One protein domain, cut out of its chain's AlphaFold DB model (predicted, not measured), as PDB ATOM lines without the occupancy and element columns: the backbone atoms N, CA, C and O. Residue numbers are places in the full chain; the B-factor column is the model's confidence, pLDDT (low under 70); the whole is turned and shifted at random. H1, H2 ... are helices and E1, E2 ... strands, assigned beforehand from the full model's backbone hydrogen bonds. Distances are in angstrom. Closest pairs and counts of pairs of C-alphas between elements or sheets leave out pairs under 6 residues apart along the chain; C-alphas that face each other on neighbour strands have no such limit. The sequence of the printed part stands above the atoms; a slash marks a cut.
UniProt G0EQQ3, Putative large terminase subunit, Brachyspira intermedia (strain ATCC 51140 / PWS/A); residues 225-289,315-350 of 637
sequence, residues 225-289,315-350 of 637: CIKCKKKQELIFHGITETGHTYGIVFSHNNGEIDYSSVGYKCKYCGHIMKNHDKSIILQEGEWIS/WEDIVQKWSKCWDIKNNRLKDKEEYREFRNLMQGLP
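What this domain is: This is residues 225 to 289 and 315 to 350 of the 637 residues of the protein "Putative large terminase subunit" of Brachyspira intermedia (strain ATCC 51140 / PWS/A) (UniProt G0EQQ3). A small antiparallel sheet, E1 E2 E3, has the helical hairpin H2 and H3 reaching away from it, with the first part of H2 at the sheet; the short helix H1 grazes the same sheet, and E4 lies beyond H1. The printed part has 101 residues, under half of them in named elements, ordered E1 E2 E3 H1 E4 H2 H3; the class is mixed, helices and strands. The whole is compact, with a radius of gyration of the C-alphas of 14.2 A and spans of 36 by 30 by 29 A.

How they stand to each other: E1, residues 237 to 239, E2, residues 245 to 249, and E3, residues 263 to 265, form a meander, each strand the antiparallel neighbour of the one before. N 238 and O 246 are 2.9 A apart, and N 249 and O 263 2.8 A, within hydrogen-bond range. H1, residues 275 to 281, is only just on the sheet, with 5 pairs of C-alphas within 10 A, and only grazes it. E4, residues 286 to 288, pairs with no named strand. H2, residues 315 to 325, only grazes the sheet with residues 315 to 319. It touches H3, residues 336 to 347, opposite ways at a shallow tilt of 21 degrees; their closest C-alphas, Cys 325 and Tyr 339, are 4.9 A apart. Every O i to N i+4 pair is within hydrogen-bond range in H3, 5 of 7 in H2 and 1 of 3 in H1, where 3 of 4 O i to N i+3 pairs are.

Where its parts are: E1 begins at C-alpha 237, (-28.829, -15.490, -33.808). E2 measures 9.3 A, H1 10.3 A and H2 15.7 A. H3, 15.1 A, ends at C-alpha 347, (-28.915, -7.388, -39.973).

The domain as a whole: C-alphas 254 and 289 are farthest apart, 41.6 A. Residues 290 to 314 are not printed, with 25.2 A between C-alphas 289 and 315. The link E2 to E3 is long. No printed residue is under 70 in pLDDT.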
ATOM      1  N   CYS A 225     -24.799 -25.518 -45.986       97.94
ATOM      2  CA  CYS A 225     -23.719 -25.839 -45.057       97.94
ATOM      3  C   CYS A 225     -22.647 -26.687 -45.756       97.94
ATOM      4  O   CYS A 225     -22.985 -27.693 -46.377       97.94
ATOM      5  N   ILE A 226     -21.360 -26.376 -45.576       97.56
ATOM      6  CA  ILE A 226     -20.264 -27.151 -46.189       97.56
ATOM      7  C   ILE A 226     -20.266 -28.637 -45.794       97.56
ATOM      8  O   ILE A 226     -19.851 -29.471 -46.595       97.56
ATOM      9  N   LYS A 227     -20.784 -28.972 -44.602       97.56
ATOM     10  CA  LYS A 227     -20.841 -30.345 -44.083       97.56
ATOM     11  C   LYS A 227     -22.101 -31.092 -44.513       97.56
ATOM     12  O   LYS A 227     -22.003 -32.143 -45.129       97.56
ATOM     13  N   CYS A 228     -23.291 -30.587 -44.170       97.38
ATOM     14  CA  CYS A 228     -24.545 -31.313 -44.423       97.38
ATOM     15  C   CYS A 228     -25.264 -30.918 -45.718       97.38
ATOM     16  O   CYS A 228     -26.304 -31.498 -46.018       97.38
ATOM     17  N   LYS A 229     -24.768 -29.907 -46.444       97.56
ATOM     18  CA  LYS A 229     -25.295 -29.388 -47.721       97.56
ATOM     19  C   LYS A 229     -26.736 -28.859 -47.706       97.56
ATOM     20  O   LYS A 229     -27.169 -28.253 -48.678       97.56
ATOM     21  N   LYS A 230     -27.462 -28.984 -46.591       97.56
ATOM     22  CA  LYS A 230     -28.779 -28.360 -46.406       97.56
ATOM     23  C   LYS A 230     -28.657 -26.835 -46.450       97.56
ATOM     24  O   LYS A 230     -27.777 -26.264 -45.797       97.56
ATOM     25  N   LYS A 231     -29.557 -26.195 -47.199       97.38
ATOM     26  CA  LYS A 231     -29.597 -24.745 -47.403       97.38
ATOM     27  C   LYS A 231     -30.300 -24.020 -46.250       97.38
ATOM     28  O   LYS A 231     -31.314 -24.491 -45.732       97.38
ATOM     29  N   GLN A 232     -29.744 -22.887 -45.829       96.88
ATOM     30  CA  GLN A 232     -30.252 -22.052 -44.734       96.88
ATOM     31  C   GLN A 232     -30.001 -20.566 -45.004       96.88
ATOM     32  O   GLN A 232     -29.047 -20.211 -45.696       96.88
ATOM     33  N   GLU A 233     -30.820 -19.707 -44.406       97.25
ATOM     34  CA  GLU A 233     -30.529 -18.279 -44.293       97.25
ATOM     35  C   GLU A 233     -29.476 -18.045 -43.192       97.25
ATOM     36  O   GLU A 233     -29.617 -18.522 -42.063       97.25
ATOM     37  N   LEU A 234     -28.433 -17.278 -43.504       97.44
ATOM     38  CA  LEU A 234     -27.505 -16.716 -42.533       97.44
ATOM     39  C   LEU A 234     -28.168 -15.583 -41.741       97.44
ATOM     40  O   LEU A 234     -28.302 -14.450 -42.212       97.44
ATOM     41  N   ILE A 235     -28.522 -15.894 -40.500       96.50
ATOM     42  CA  ILE A 235     -28.965 -14.937 -39.482       96.50
ATOM     43  C   ILE A 235     -27.962 -14.844 -38.328       96.50
ATOM     44  O   ILE A 235     -27.192 -15.773 -38.092       96.50
ATOM     45  N   PHE A 236     -27.978 -13.729 -37.597       95.00
ATOM     46  CA  PHE A 236     -26.995 -13.487 -36.538       95.00
ATOM     47  C   PHE A 236     -27.201 -14.413 -35.331       95.00
ATOM     48  O   PHE A 236     -26.260 -15.069 -34.909       95.00
ATOM     49  N   HIS A 237     -28.440 -14.540 -34.849       90.81
ATOM     50  CA  HIS A 237     -28.829 -15.490 -33.808       90.81
ATOM     51  C   HIS A 237     -30.184 -16.103 -34.150       90.81
ATOM     52  O   HIS A 237     -31.108 -15.385 -34.537       90.81
ATOM     53  N   GLY A 238     -30.316 -17.413 -33.970       87.00
ATOM     54  CA  GLY A 238     -31.585 -18.111 -34.095       87.00
ATOM     55  C   GLY A 238     -31.688 -19.325 -33.195       87.00
ATOM     56  O   GLY A 238     -30.688 -19.882 -32.743       87.00
ATOM     57  N   ILE A 239     -32.928 -19.749 -32.975       85.56
ATOM     58  CA  ILE A 239     -33.277 -20.959 -32.239       85.56
ATOM     59  C   ILE A 239     -34.108 -21.831 -33.180       85.56
ATOM     60  O   ILE A 239     -34.962 -21.343 -33.920       85.56
ATOM     61  N   THR A 240     -33.776 -23.114 -33.238       82.25
ATOM     62  CA  THR A 240     -34.541 -24.121 -33.986       82.25
ATOM     63  C   THR A 240     -35.789 -24.539 -33.217       82.25
ATOM     64  O   THR A 240     -35.874 -24.333 -32.012       82.25
ATOM     65  N   GLU A 241     -36.732 -25.196 -33.888       77.25
ATOM     66  CA  GLU A 241     -37.918 -25.780 -33.239       77.25
ATOM     67  C   GLU A 241     -37.548 -26.777 -32.131       77.25
ATOM     68  O   GLU A 241     -38.249 -26.886 -31.133       77.25
ATOM     69  N   THR A 242     -36.396 -27.447 -32.250       78.44
ATOM     70  CA  THR A 242     -35.868 -28.372 -31.235       78.44
ATOM     71  C   THR A 242     -35.080 -27.671 -30.119       78.44
ATOM     72  O   THR A 242     -34.378 -28.331 -29.362       78.44
ATOM     73  N   GLY A 243     -35.104 -26.334 -30.046       78.00
ATOM     74  CA  GLY A 243     -34.434 -25.548 -29.003       78.00
ATOM     75  C   GLY A 243     -32.928 -25.329 -29.197       78.00
ATOM     76  O   GLY A 243     -32.300 -24.631 -28.404       78.00
ATOM     77  N   HIS A 244     -32.314 -25.863 -30.258       79.94
ATOM     78  CA  HIS A 244     -30.887 -25.649 -30.520       79.94
ATOM     79  C   HIS A 244     -30.617 -24.268 -31.119       79.94
ATOM     80  O   HIS A 244     -31.271 -23.868 -32.089       79.94
ATOM     81  N   THR A 245     -29.601 -23.581 -30.597       89.25
ATOM     82  CA  THR A 245     -29.114 -22.301 -31.124       89.25
ATOM     83  C   THR A 245     -28.259 -22.481 -32.381       89.25
ATOM     84  O   THR A 245     -27.466 -23.427 -32.482       89.25
ATOM     85  N   TYR A 246     -28.396 -21.550 -33.324       94.44
ATOM     86  CA  TYR A 246     -27.622 -21.453 -34.565       94.44
ATOM     87  C   TYR A 246     -27.373 -19.981 -34.935       94.44
ATOM     88  O   TYR A 246     -27.964 -19.081 -34.335       94.44
ATOM     89  N   GLY A 247     -26.504 -19.734 -35.916       97.06
ATOM     90  CA  GLY A 247     -26.064 -18.383 -36.274       97.06
ATOM     91  C   GLY A 247     -24.598 -18.141 -35.933       97.06
ATOM     92  O   GLY A 247     -23.804 -19.082 -35.901       97.06
ATOM     93  N   ILE A 248     -24.230 -16.886 -35.691       97.50
ATOM     94  CA  ILE A 248     -22.871 -16.507 -35.307       97.50
ATOM     95  C   ILE A 248     -22.570 -16.992 -33.887       97.50
ATOM     96  O   ILE A 248     -23.365 -16.815 -32.968       97.50
ATOM     97  N   VAL A 249     -21.411 -17.624 -33.719       96.06
ATOM     98  CA  VAL A 249     -20.897 -18.139 -32.447       96.06
ATOM     99  C   VAL A 249     -19.454 -17.692 -32.255       96.06
ATOM    100  O   VAL A 249     -18.705 -17.576 -33.224       96.06
ATOM    101  N   PHE A 250     -19.074 -17.442 -31.007       96.31
ATOM    102  CA  PHE A 250     -17.726 -17.053 -30.598       96.31
ATOM    103  C   PHE A 250     -17.530 -17.380 -29.112       96.31
ATOM    104  O   PHE A 250     -18.488 -17.368 -28.339       96.31
ATOM    105  N   SER A 251     -16.300 -17.686 -28.711       95.00
ATOM    106  CA  SER A 251     -15.893 -17.815 -27.313       95.00
ATOM    107  C   SER A 251     -15.381 -16.486 -26.765       95.00
ATOM    108  O   SER A 251     -14.898 -15.627 -27.506       95.00
ATOM    109  N   HIS A 252     -15.470 -16.321 -25.449       93.25
ATOM    110  CA  HIS A 252     -14.931 -15.163 -24.751       93.25
ATOM    111  C   HIS A 252     -14.351 -15.563 -23.393       93.25
ATOM    112  O   HIS A 252     -14.808 -16.525 -22.777       93.25
ATOM    113  N   ASN A 253     -13.394 -14.784 -22.892       91.44
ATOM    114  CA  ASN A 253     -12.885 -14.890 -21.530       91.44
ATOM    115  C   ASN A 253     -13.212 -13.597 -20.772       91.44
ATOM    116  O   ASN A 253     -12.808 -12.517 -21.180       91.44
ATOM    117  N   ASN A 254     -14.013 -13.692 -19.706       86.25
ATOM    118  CA  ASN A 254     -14.434 -12.545 -18.884       86.25
ATOM    119  C   ASN A 254     -15.029 -11.340 -19.668       86.25
ATOM    120  O   ASN A 254     -14.976 -10.205 -19.205       86.25
ATOM    121  N   GLY A 255     -15.622 -11.591 -20.841       84.19
ATOM    122  CA  GLY A 255     -16.223 -10.580 -21.722       84.19
ATOM    123  C   GLY A 255     -15.348 -10.177 -22.915       84.19
ATOM    124  O   GLY A 255     -15.863  -9.577 -23.855       84.19
ATOM    125  N   GLU A 256     -14.067 -10.551 -22.926       90.19
ATOM    126  CA  GLU A 256     -13.173 -10.348 -24.069       90.19
ATOM    127  C   GLU A 256     -13.338 -11.472 -25.091       90.19
ATOM    128  O   GLU A 256     -13.172 -12.649 -24.769       90.19
ATOM    129  N   ILE A 257     -13.689 -11.113 -26.326       93.31
ATOM    130  CA  ILE A 257     -13.959 -12.071 -27.403       93.31
ATOM    131  C   ILE A 257     -12.651 -12.611 -27.969       93.31
ATOM    132  O   ILE A 257     -11.776 -11.844 -28.365       93.31
ATOM    133  N   ASP A 258     -12.579 -13.930 -28.124       95.12
ATOM    134  CA  ASP A 258     -11.591 -14.550 -28.996       95.12
ATOM    135  C   ASP A 258     -12.088 -14.480 -30.445       95.12
ATOM    136  O   ASP A 258     -12.885 -15.308 -30.891       95.12
ATOM    137  N   TYR A 259     -11.627 -13.484 -31.202       93.31
ATOM    138  CA  TYR A 259     -12.041 -13.300 -32.596       93.31
ATOM    139  C   TYR A 259     -11.670 -14.488 -33.499       93.31
ATOM    140  O   TYR A 259     -12.358 -14.727 -34.488       93.31
ATOM    141  N   SER A 260     -10.655 -15.288 -33.150       93.69
ATOM    142  CA  SER A 260     -10.285 -16.479 -33.929       93.69
ATOM    143  C   SER A 260     -11.327 -17.603 -33.818       93.69
ATOM    144  O   SER A 260     -11.482 -18.437 -34.721       93.69
ATOM    145  N   SER A 261     -12.109 -17.597 -32.736       96.19
ATOM    146  CA  SER A 261     -13.187 -18.554 -32.495       96.19
ATOM    147  C   SER A 261     -14.450 -18.265 -33.311       96.19
ATOM    148  O   SER A 261     -15.243 -19.187 -33.520       96.19
ATOM    149  N   VAL A 262     -14.603 -17.042 -33.842       98.00
ATOM    150  CA  VAL A 262     -15.803 -16.597 -34.566       98.00
ATOM    151  C   VAL A 262     -16.130 -17.551 -35.712       98.00
ATOM    152  O   VAL A 262     -15.266 -17.955 -36.494       98.00
ATOM    153  N   GLY A 263     -17.392 -17.946 -35.806       97.94
ATOM    154  CA  GLY A 263     -17.880 -18.813 -36.866       97.94
ATOM    155  C   GLY A 263     -19.397 -18.806 -36.961       97.94
ATOM    156  O   GLY A 263     -20.085 -18.192 -36.152       97.94
ATOM    157  N   TYR A 264     -19.923 -19.507 -37.958       98.38
ATOM    158  CA  TYR A 264     -21.352 -19.666 -38.180       98.38
ATOM    159  C   TYR A 264     -21.771 -21.114 -37.922       98.38
ATOM    160  O   TYR A 264     -21.419 -22.023 -38.677       98.38
ATOM    161  N   LYS A 265     -22.554 -21.338 -36.869       98.12
ATOM    162  CA  LYS A 265     -23.114 -22.639 -36.500       98.12
ATOM    163  C   LYS A 265     -24.347 -22.953 -37.347       98.12
ATOM    164  O   LYS A 265     -25.332 -22.220 -37.328       98.12
ATOM    165  N   CYS A 266     -24.309 -24.072 -38.070       97.56
ATOM    166  CA  CYS A 266     -25.393 -24.531 -38.937       97.56
ATOM    167  C   CYS A 266     -26.655 -24.935 -38.157       97.56
ATOM    168  O   CYS A 266     -26.578 -25.725 -37.215       97.56
ATOM    169  N   LYS A 267     -27.823 -24.501 -38.652       96.06
ATOM    170  CA  LYS A 267     -29.160 -24.821 -38.131       96.06
ATOM    171  C   LYS A 267     -29.465 -26.323 -38.067       96.06
ATOM    172  O   LYS A 267     -30.180 -26.757 -37.175       96.06
ATOM    173  N   TYR A 268     -28.950 -27.115 -39.009       95.62
ATOM    174  CA  TYR A 268     -29.338 -28.525 -39.154       95.62
ATOM    175  C   TYR A 268     -28.365 -29.517 -38.520       95.62
ATOM    176  O   TYR A 268     -28.800 -30.504 -37.942       95.62
ATOM    177  N   CYS A 269     -27.056 -29.306 -38.685       95.38
ATOM    178  CA  CYS A 269     -26.036 -30.263 -38.232       95.38
ATOM    179  C   CYS A 269     -25.106 -29.710 -37.147       95.38
ATOM    180  O   CYS A 269     -24.200 -30.417 -36.716       95.38
ATOM    181  N   GLY A 270     -25.265 -28.441 -36.753       95.69
ATOM    182  CA  GLY A 270     -24.432 -27.799 -35.734       95.69
ATOM    183  C   GLY A 270     -22.975 -27.546 -36.137       95.69
ATOM    184  O   GLY A 270     -22.218 -27.017 -35.330       95.69
ATOM    185  N   HIS A 271     -22.565 -27.891 -37.362       97.38
ATOM    186  CA  HIS A 271     -21.210 -27.621 -37.844       97.38
ATOM    187  C   HIS A 271     -20.924 -26.117 -37.889       97.38
ATOM    188  O   HIS A 271     -21.778 -25.345 -38.330       97.38
ATOM    189  N   ILE A 272     -19.727 -25.726 -37.448       97.88
ATOM    190  CA  ILE A 272     -19.281 -24.334 -37.389       97.88
ATOM    191  C   ILE A 272     -18.437 -24.043 -38.628       97.88
ATOM    192  O   ILE A 272     -17.350 -24.590 -38.778       97.88
ATOM    193  N   MET A 273     -18.956 -23.183 -39.498       98.00
ATOM    194  CA  MET A 273     -18.247 -22.654 -40.664       98.00
ATOM    195  C   MET A 273     -17.436 -21.423 -40.264       98.00
ATOM    196  O   MET A 273     -17.809 -20.703 -39.334       98.00
ATOM    197  N   LYS A 274     -16.353 -21.143 -40.980       97.62
ATOM    198  CA  LYS A 274     -15.519 -19.950 -40.820       97.62
ATOM    199  C   LYS A 274     -15.772 -18.946 -41.938       97.62
ATOM    200  O   LYS A 274     -16.330 -19.269 -42.982       97.62
ATOM    201  N   ASN A 275     -15.345 -17.700 -41.729       96.38
ATOM    202  CA  ASN A 275     -15.584 -16.604 -42.670       96.38
ATOM    203  C   ASN A 275     -15.065 -16.908 -44.093       96.38
ATOM    204  O   ASN A 275     -15.692 -16.501 -45.071       96.38
ATOM    205  N   HIS A 276     -13.968 -17.666 -44.228       95.44
ATOM    206  CA  HIS A 276     -13.422 -18.080 -45.528       95.44
ATOM    207  C   HIS A 276     -14.328 -19.058 -46.300       95.44
ATOM    208  O   HIS A 276     -14.309 -19.049 -47.535       95.44
ATOM    209  N   ASP A 277     -15.185 -19.823 -45.613       96.69
ATOM    210  CA  ASP A 277     -16.128 -20.759 -46.243       96.69
ATOM    211  C   ASP A 277     -17.185 -20.036 -47.089       96.69
ATOM    212  O   ASP A 277     -17.764 -20.638 -47.996       96.69
ATOM    213  N   LYS A 278     -17.395 -18.724 -46.868       95.44
ATOM    214  CA  LYS A 278     -18.241 -17.865 -47.720       95.44
ATOM    215  C   LYS A 278     -17.867 -17.946 -49.199       95.44
ATOM    216  O   LYS A 278     -18.753 -17.849 -50.041       95.44
ATOM    217  N   SER A 279     -16.591 -18.167 -49.521       92.12
ATOM    218  CA  SER A 279     -16.135 -18.345 -50.907       92.12
ATOM    219  C   SER A 279     -16.811 -19.522 -51.624       92.12
ATOM    220  O   SER A 279     -17.022 -19.447 -52.833       92.12
ATOM    221  N   ILE A 280     -17.199 -20.558 -50.875       94.06
ATOM    222  CA  ILE A 280     -17.880 -21.759 -51.365       94.06
ATOM    223  C   ILE A 280     -19.395 -21.574 -51.246       94.06
ATOM    224  O   ILE A 280     -20.121 -21.652 -52.234       94.06
ATOM    225  N   ILE A 281     -19.885 -21.277 -50.038       96.12
ATOM    226  CA  ILE A 281     -21.328 -21.325 -49.754       96.12
ATOM    227  C   ILE A 281     -22.117 -20.229 -50.482       96.12
ATOM    228  O   ILE A 281     -23.280 -20.444 -50.804       96.12
ATOM    229  N   LEU A 282     -21.511 -19.067 -50.774       96.19
ATOM    230  CA  LEU A 282     -22.203 -18.004 -51.510       96.19
ATOM    231  C   LEU A 282     -22.462 -18.405 -52.968       96.19
ATOM    232  O   LEU A 282     -23.529 -18.090 -53.487       96.19
ATOM    233  N   GLN A 283     -21.521 -19.098 -53.619       94.81
ATOM    234  CA  GLN A 283     -21.642 -19.499 -55.030       94.81
ATOM    235  C   GLN A 283     -22.757 -20.521 -55.261       94.81
ATOM    236  O   GLN A 283     -23.391 -20.510 -56.311       94.81
ATOM    237  N   GLU A 284     -23.016 -21.371 -54.268       95.56
ATOM    238  CA  GLU A 284     -24.096 -22.364 -54.280       95.56
ATOM    239  C   GLU A 284     -25.417 -21.820 -53.692       95.56
ATOM    240  O   GLU A 284     -26.379 -22.571 -53.487       95.56
ATOM    241  N   GLY A 285     -25.457 -20.523 -53.374       96.19
ATOM    242  CA  GLY A 285     -26.621 -19.877 -52.792       96.19
ATOM    243  C   GLY A 285     -27.714 -19.562 -53.812       96.19
ATOM    244  O   GLY A 285     -27.444 -19.352 -54.993       96.19
ATOM    245  N   GLU A 286     -28.960 -19.502 -53.351       97.06
ATOM    246  CA  GLU A 286     -30.114 -19.187 -54.197       97.06
ATOM    247  C   GLU A 286     -31.132 -18.300 -53.480       97.06
ATOM    248  O   GLU A 286     -31.272 -18.351 -52.257       97.06
ATOM    249  N   TRP A 287     -31.871 -17.496 -54.240       98.06
ATOM    250  CA  TRP A 287     -32.990 -16.735 -53.704       98.06
ATOM    251  C   TRP A 287     -34.236 -17.612 -53.596       98.06
ATOM    252  O   TRP A 287     -34.724 -18.142 -54.590       98.06
ATOM    253  N   ILE A 288     -34.783 -17.726 -52.386       97.75
ATOM    254  CA  ILE A 288     -36.011 -18.479 -52.114       97.75
ATOM    255  C   ILE A 288     -37.085 -17.510 -51.631       97.75
ATOM    256  O   ILE A 288     -36.870 -16.757 -50.679       97.75
ATOM    257  N   SER A 289     -38.247 -17.530 -52.288       97.00
ATOM    258  CA  SER A 289     -39.433 -16.776 -51.868       97.00
ATOM    259  C   SER A 289     -39.982 -17.326 -50.552       97.00
ATOM    260  O   SER A 289     -40.117 -18.536 -50.382       97.00
ATOM    261  N   TRP A 315     -17.171 -11.797 -40.627       97.50
ATOM    262  CA  TRP A 315     -18.011 -12.150 -39.475       97.50
ATOM    263  C   TRP A 315     -17.399 -11.650 -38.163       97.50
ATOM    264  O   TRP A 315     -18.133 -11.264 -37.257       97.50
ATOM    265  N   GLU A 316     -16.076 -11.585 -38.094       97.06
ATOM    266  CA  GLU A 316     -15.295 -11.021 -37.003       97.06
ATOM    267  C   GLU A 316     -15.598  -9.522 -36.822       97.06
ATOM    268  O   GLU A 316     -15.883  -9.092 -35.704       97.06
ATOM    269  N   ASP A 317     -15.664  -8.746 -37.912       95.81
ATOM    270  CA  ASP A 317     -16.045  -7.323 -37.872       95.81
ATOM    271  C   ASP A 317     -17.493  -7.127 -37.388       95.81
ATOM    272  O   ASP A 317     -17.797  -6.202 -36.628       95.81
ATOM    273  N   ILE A 318     -18.409  -8.016 -37.793       96.31
ATOM    274  CA  ILE A 318     -19.802  -7.995 -37.317       96.31
ATOM    275  C   ILE A 318     -19.849  -8.289 -35.812       96.31
ATOM    276  O   ILE A 318     -20.568  -7.611 -35.079       96.31
ATOM    277  N   VAL A 319     -19.064  -9.252 -35.324       97.06
ATOM    278  CA  VAL A 319     -18.954  -9.550 -33.886       97.06
ATOM    279  C   VAL A 319     -18.318  -8.382 -33.122       97.06
ATOM    280  O   VAL A 319     -18.755  -8.062 -32.017       97.06
ATOM    281  N   GLN A 320     -17.362  -7.668 -33.718       95.25
ATOM    282  CA  GLN A 320     -16.817  -6.444 -33.133       95.25
ATOM    283  C   GLN A 320     -17.881  -5.343 -33.018       95.25
ATOM    284  O   GLN A 320     -17.916  -4.616 -32.028       95.25
ATOM    285  N   LYS A 321     -18.781  -5.208 -33.998       94.94
ATOM    286  CA  LYS A 321     -19.933  -4.299 -33.888       94.94
ATOM    287  C   LYS A 321     -20.909  -4.754 -32.803       94.94
ATOM    288  O   LYS A 321     -21.387  -3.925 -32.036       94.94
ATOM    289  N   TRP A 322     -21.141  -6.059 -32.682       94.31
ATOM    290  CA  TRP A 322     -21.980  -6.627 -31.626       94.31
ATOM    291  C   TRP A 322     -21.446  -6.342 -30.213       94.31
ATOM    292  O   TRP A 322     -22.220  -6.023 -29.314       94.31
ATOM    293  N   SER A 323     -20.127  -6.386 -30.012       93.62
ATOM    294  CA  SER A 323     -19.501  -6.126 -28.705       93.62
ATOM    295  C   SER A 323     -19.665  -4.683 -28.212       93.62
ATOM    296  O   SER A 323     -19.568  -4.411 -27.012       93.62
ATOM    297  N   LYS A 324     -19.950  -3.744 -29.125       91.88
ATOM    298  CA  LYS A 324     -20.275  -2.356 -28.775       91.88
ATOM    299  C   LYS A 324     -21.675  -2.232 -28.188       91.88
ATOM    300  O   LYS A 324     -21.843  -1.520 -27.201       91.88
ATOM    301  N   CYS A 325     -22.643  -2.964 -28.738       88.31
ATOM    302  CA  CYS A 325     -24.040  -2.882 -28.321       88.31
ATOM    303  C   CYS A 325     -24.449  -3.901 -27.245       88.31
ATOM    304  O   CYS A 325     -25.460  -3.700 -26.571       88.31
ATOM    305  N   TRP A 326     -23.689  -4.983 -27.053       86.44
ATOM    306  CA  TRP A 326     -24.033  -6.079 -26.141       86.44
ATOM    307  C   TRP A 326     -22.947  -6.325 -25.087       86.44
ATOM    308  O   TRP A 326     -21.766  -6.454 -25.402       86.44
ATOM    309  N   ASP A 327     -23.354  -6.434 -23.824       83.75
ATOM    310  CA  ASP A 327     -22.509  -6.877 -22.716       83.75
ATOM    311  C   ASP A 327     -22.414  -8.403 -22.767       83.75
ATOM    312  O   ASP A 327     -23.332  -9.122 -22.368       83.75
ATOM    313  N   ILE A 328     -21.299  -8.889 -23.305       88.06
ATOM    314  CA  ILE A 328     -21.053 -10.312 -23.550       88.06
ATOM    315  C   ILE A 328     -20.929 -11.092 -22.243       88.06
ATOM    316  O   ILE A 328     -21.417 -12.215 -22.160       88.06
ATOM    317  N   LYS A 329     -20.335 -10.492 -21.205       79.88
ATOM    318  CA  LYS A 329     -20.131 -11.157 -19.913       79.88
ATOM    319  C   LYS A 329     -21.458 -11.433 -19.215       79.88
ATOM    320  O   LYS A 329     -21.670 -12.534 -18.720       79.88
ATOM    321  N   ASN A 330     -22.334 -10.430 -19.170       75.06
ATOM    322  CA  ASN A 330     -23.618 -10.526 -18.470       75.06
ATOM    323  C   ASN A 330     -24.784 -10.888 -19.401       75.06
ATOM    324  O   ASN A 330     -25.932 -10.916 -18.963       75.06
ATOM    325  N   ASN A 331     -24.493 -11.132 -20.680       77.38
ATOM    326  CA  ASN A 331     -25.446 -11.432 -21.741       77.38
ATOM    327  C   ASN A 331     -26.673 -10.497 -21.759       77.38
ATOM    328  O   ASN A 331     -27.822 -10.942 -21.727       77.38
ATOM    329  N   ARG A 332     -26.428  -9.184 -21.788       76.44
ATOM    330  CA  ARG A 332     -27.484  -8.161 -21.782       76.44
ATOM    331  C   ARG A 332     -27.174  -7.019 -22.736       76.44
ATOM    332  O   ARG A 332     -26.022  -6.777 -23.083       76.44
ATOM    333  N   LEU A 333     -28.206  -6.277 -23.119       70.12
ATOM    334  CA  LEU A 333     -28.050  -5.055 -23.900       70.12
ATOM    335  C   LEU A 333     -27.175  -4.050 -23.131       70.12
ATOM    336  O   LEU A 333     -27.455  -3.760 -21.968       70.12
ATOM    337  N   LYS A 334     -26.131  -3.536 -23.785       78.12
ATOM    338  CA  LYS A 334     -25.227  -2.515 -23.239       78.12
ATOM    339  C   LYS A 334     -25.650  -1.116 -23.668       78.12
ATOM    340  O   LYS A 334     -25.731  -0.228 -22.830       78.12
ATOM    341  N   ASP A 335     -25.929  -0.942 -24.958       78.75
ATOM    342  CA  ASP A 335     -26.318   0.339 -25.545       78.75
ATOM    343  C   ASP A 335     -27.436   0.124 -26.576       78.75
ATOM    344  O   ASP A 335     -27.315  -0.694 -27.495       78.75
ATOM    345  N   LYS A 336     -28.558   0.827 -26.381       80.44
ATOM    346  CA  LYS A 336     -29.766   0.695 -27.205       80.44
ATOM    347  C   LYS A 336     -29.581   1.288 -28.600       80.44
ATOM    348  O   LYS A 336     -30.091   0.702 -29.552       80.44
ATOM    349  N   GLU A 337     -28.877   2.408 -28.723       81.75
ATOM    350  CA  GLU A 337     -28.670   3.079 -30.007       81.75
ATOM    351  C   GLU A 337     -27.656   2.312 -30.856       81.75
ATOM    352  O   GLU A 337     -27.924   2.028 -32.020       81.75
ATOM    353  N   GLU A 338     -26.576   1.816 -30.255       88.75
ATOM    354  CA  GLU A 338     -25.643   0.917 -30.949       88.75
ATOM    355  C   GLU A 338     -26.333  -0.396 -31.373       88.75
ATOM    356  O   GLU A 338     -26.046  -0.948 -32.436       88.75
ATOM    357  N   TYR A 339     -27.287  -0.912 -30.584       88.62
ATOM    358  CA  TYR A 339     -28.067  -2.095 -30.977       88.62
ATOM    359  C   TYR A 339     -29.069  -1.790 -32.095       88.62
ATOM    360  O   TYR A 339     -29.270  -2.624 -32.984       88.62
ATOM    361  N   ARG A 340     -29.677  -0.597 -32.085       86.81
ATOM    362  CA  ARG A 340     -30.499  -0.088 -33.188       86.81
ATOM    363  C   ARG A 340     -29.674  -0.042 -34.471       86.81
ATOM    364  O   ARG A 340     -30.054  -0.680 -35.453       86.81
ATOM    365  N   GLU A 341     -28.505   0.592 -34.436       90.56
ATOM    366  CA  GLU A 341     -27.571   0.627 -35.563       90.56
ATOM    367  C   GLU A 341     -27.158  -0.777 -36.016       90.56
ATOM    368  O   GLU A 341     -27.170  -1.071 -37.212       90.56
ATOM    369  N   PHE A 342     -26.847  -1.682 -35.085       94.69
ATOM    370  CA  PHE A 342     -26.517  -3.067 -35.410       94.69
ATOM    371  C   PHE A 342     -27.666  -3.765 -36.154       94.69
ATOM    372  O   PHE A 342     -27.453  -4.405 -37.190       94.69
ATOM    373  N   ARG A 343     -28.902  -3.622 -35.668       92.75
ATOM    374  CA  ARG A 343     -30.093  -4.225 -36.281       92.75
ATOM    375  C   ARG A 343     -30.352  -3.664 -37.680       92.75
ATOM    376  O   ARG A 343     -30.502  -4.431 -38.634       92.75
ATOM    377  N   ASN A 344     -30.308  -2.344 -37.822       93.19
ATOM    378  CA  ASN A 344     -30.560  -1.663 -39.088       93.19
ATOM    379  C   ASN A 344     -29.457  -1.903 -40.123       93.19
ATOM    380  O   ASN A 344     -29.741  -2.261 -41.267       93.19
ATOM    381  N   LEU A 345     -28.194  -1.747 -39.728       95.06
ATOM    382  CA  LEU A 345     -27.063  -1.763 -40.649       95.06
ATOM    383  C   LEU A 345     -26.487  -3.167 -40.842       95.06
ATOM    384  O   LEU A 345     -26.211  -3.541 -41.977       95.06
ATOM    385  N   MET A 346     -26.303  -3.971 -39.791       96.38
ATOM    386  CA  MET A 346     -25.704  -5.308 -39.941       96.38
ATOM    387  C   MET A 346     -26.748  -6.341 -40.351       96.38
ATOM    388  O   MET A 346     -26.556  -7.072 -41.322       96.38
ATOM    389  N   GLN A 347     -27.878  -6.404 -39.647       96.06
ATOM    390  CA  GLN A 347     -28.915  -7.388 -39.973       96.06
ATOM    391  C   GLN A 347     -29.752  -6.962 -41.188       96.06
ATOM    392  O   GLN A 347     -30.354  -7.814 -41.845       96.06
ATOM    393  N   GLY A 348     -29.766  -5.667 -41.527       96.44
ATOM    394  CA  GLY A 348     -30.629  -5.145 -42.587       96.44
ATOM    395  C   GLY A 348     -32.106  -5.308 -42.236       96.44
ATOM    396  O   GLY A 348     -32.913  -5.567 -43.123       96.44
ATOM    397  N   LEU A 349     -32.441  -5.268 -40.944       95.56
ATOM    398  CA  LEU A 349     -33.792  -5.456 -40.422       95.56
ATOM    399  C   LEU A 349     -34.252  -4.173 -39.737       95.56
ATOM    400  O   LEU A 349     -33.421  -3.479 -39.152       95.56
ATOM    401  N   PRO A 350     -35.551  -3.844 -39.791       89.06
ATOM    402  CA  PRO A 350     -36.040  -2.677 -39.085       89.06
ATOM    403  C   PRO A 350     -35.862  -2.840 -37.573       89.06
ATOM    404  O   PRO A 350     -35.901  -3.949 -37.014       89.06
TER     405      PRO A 350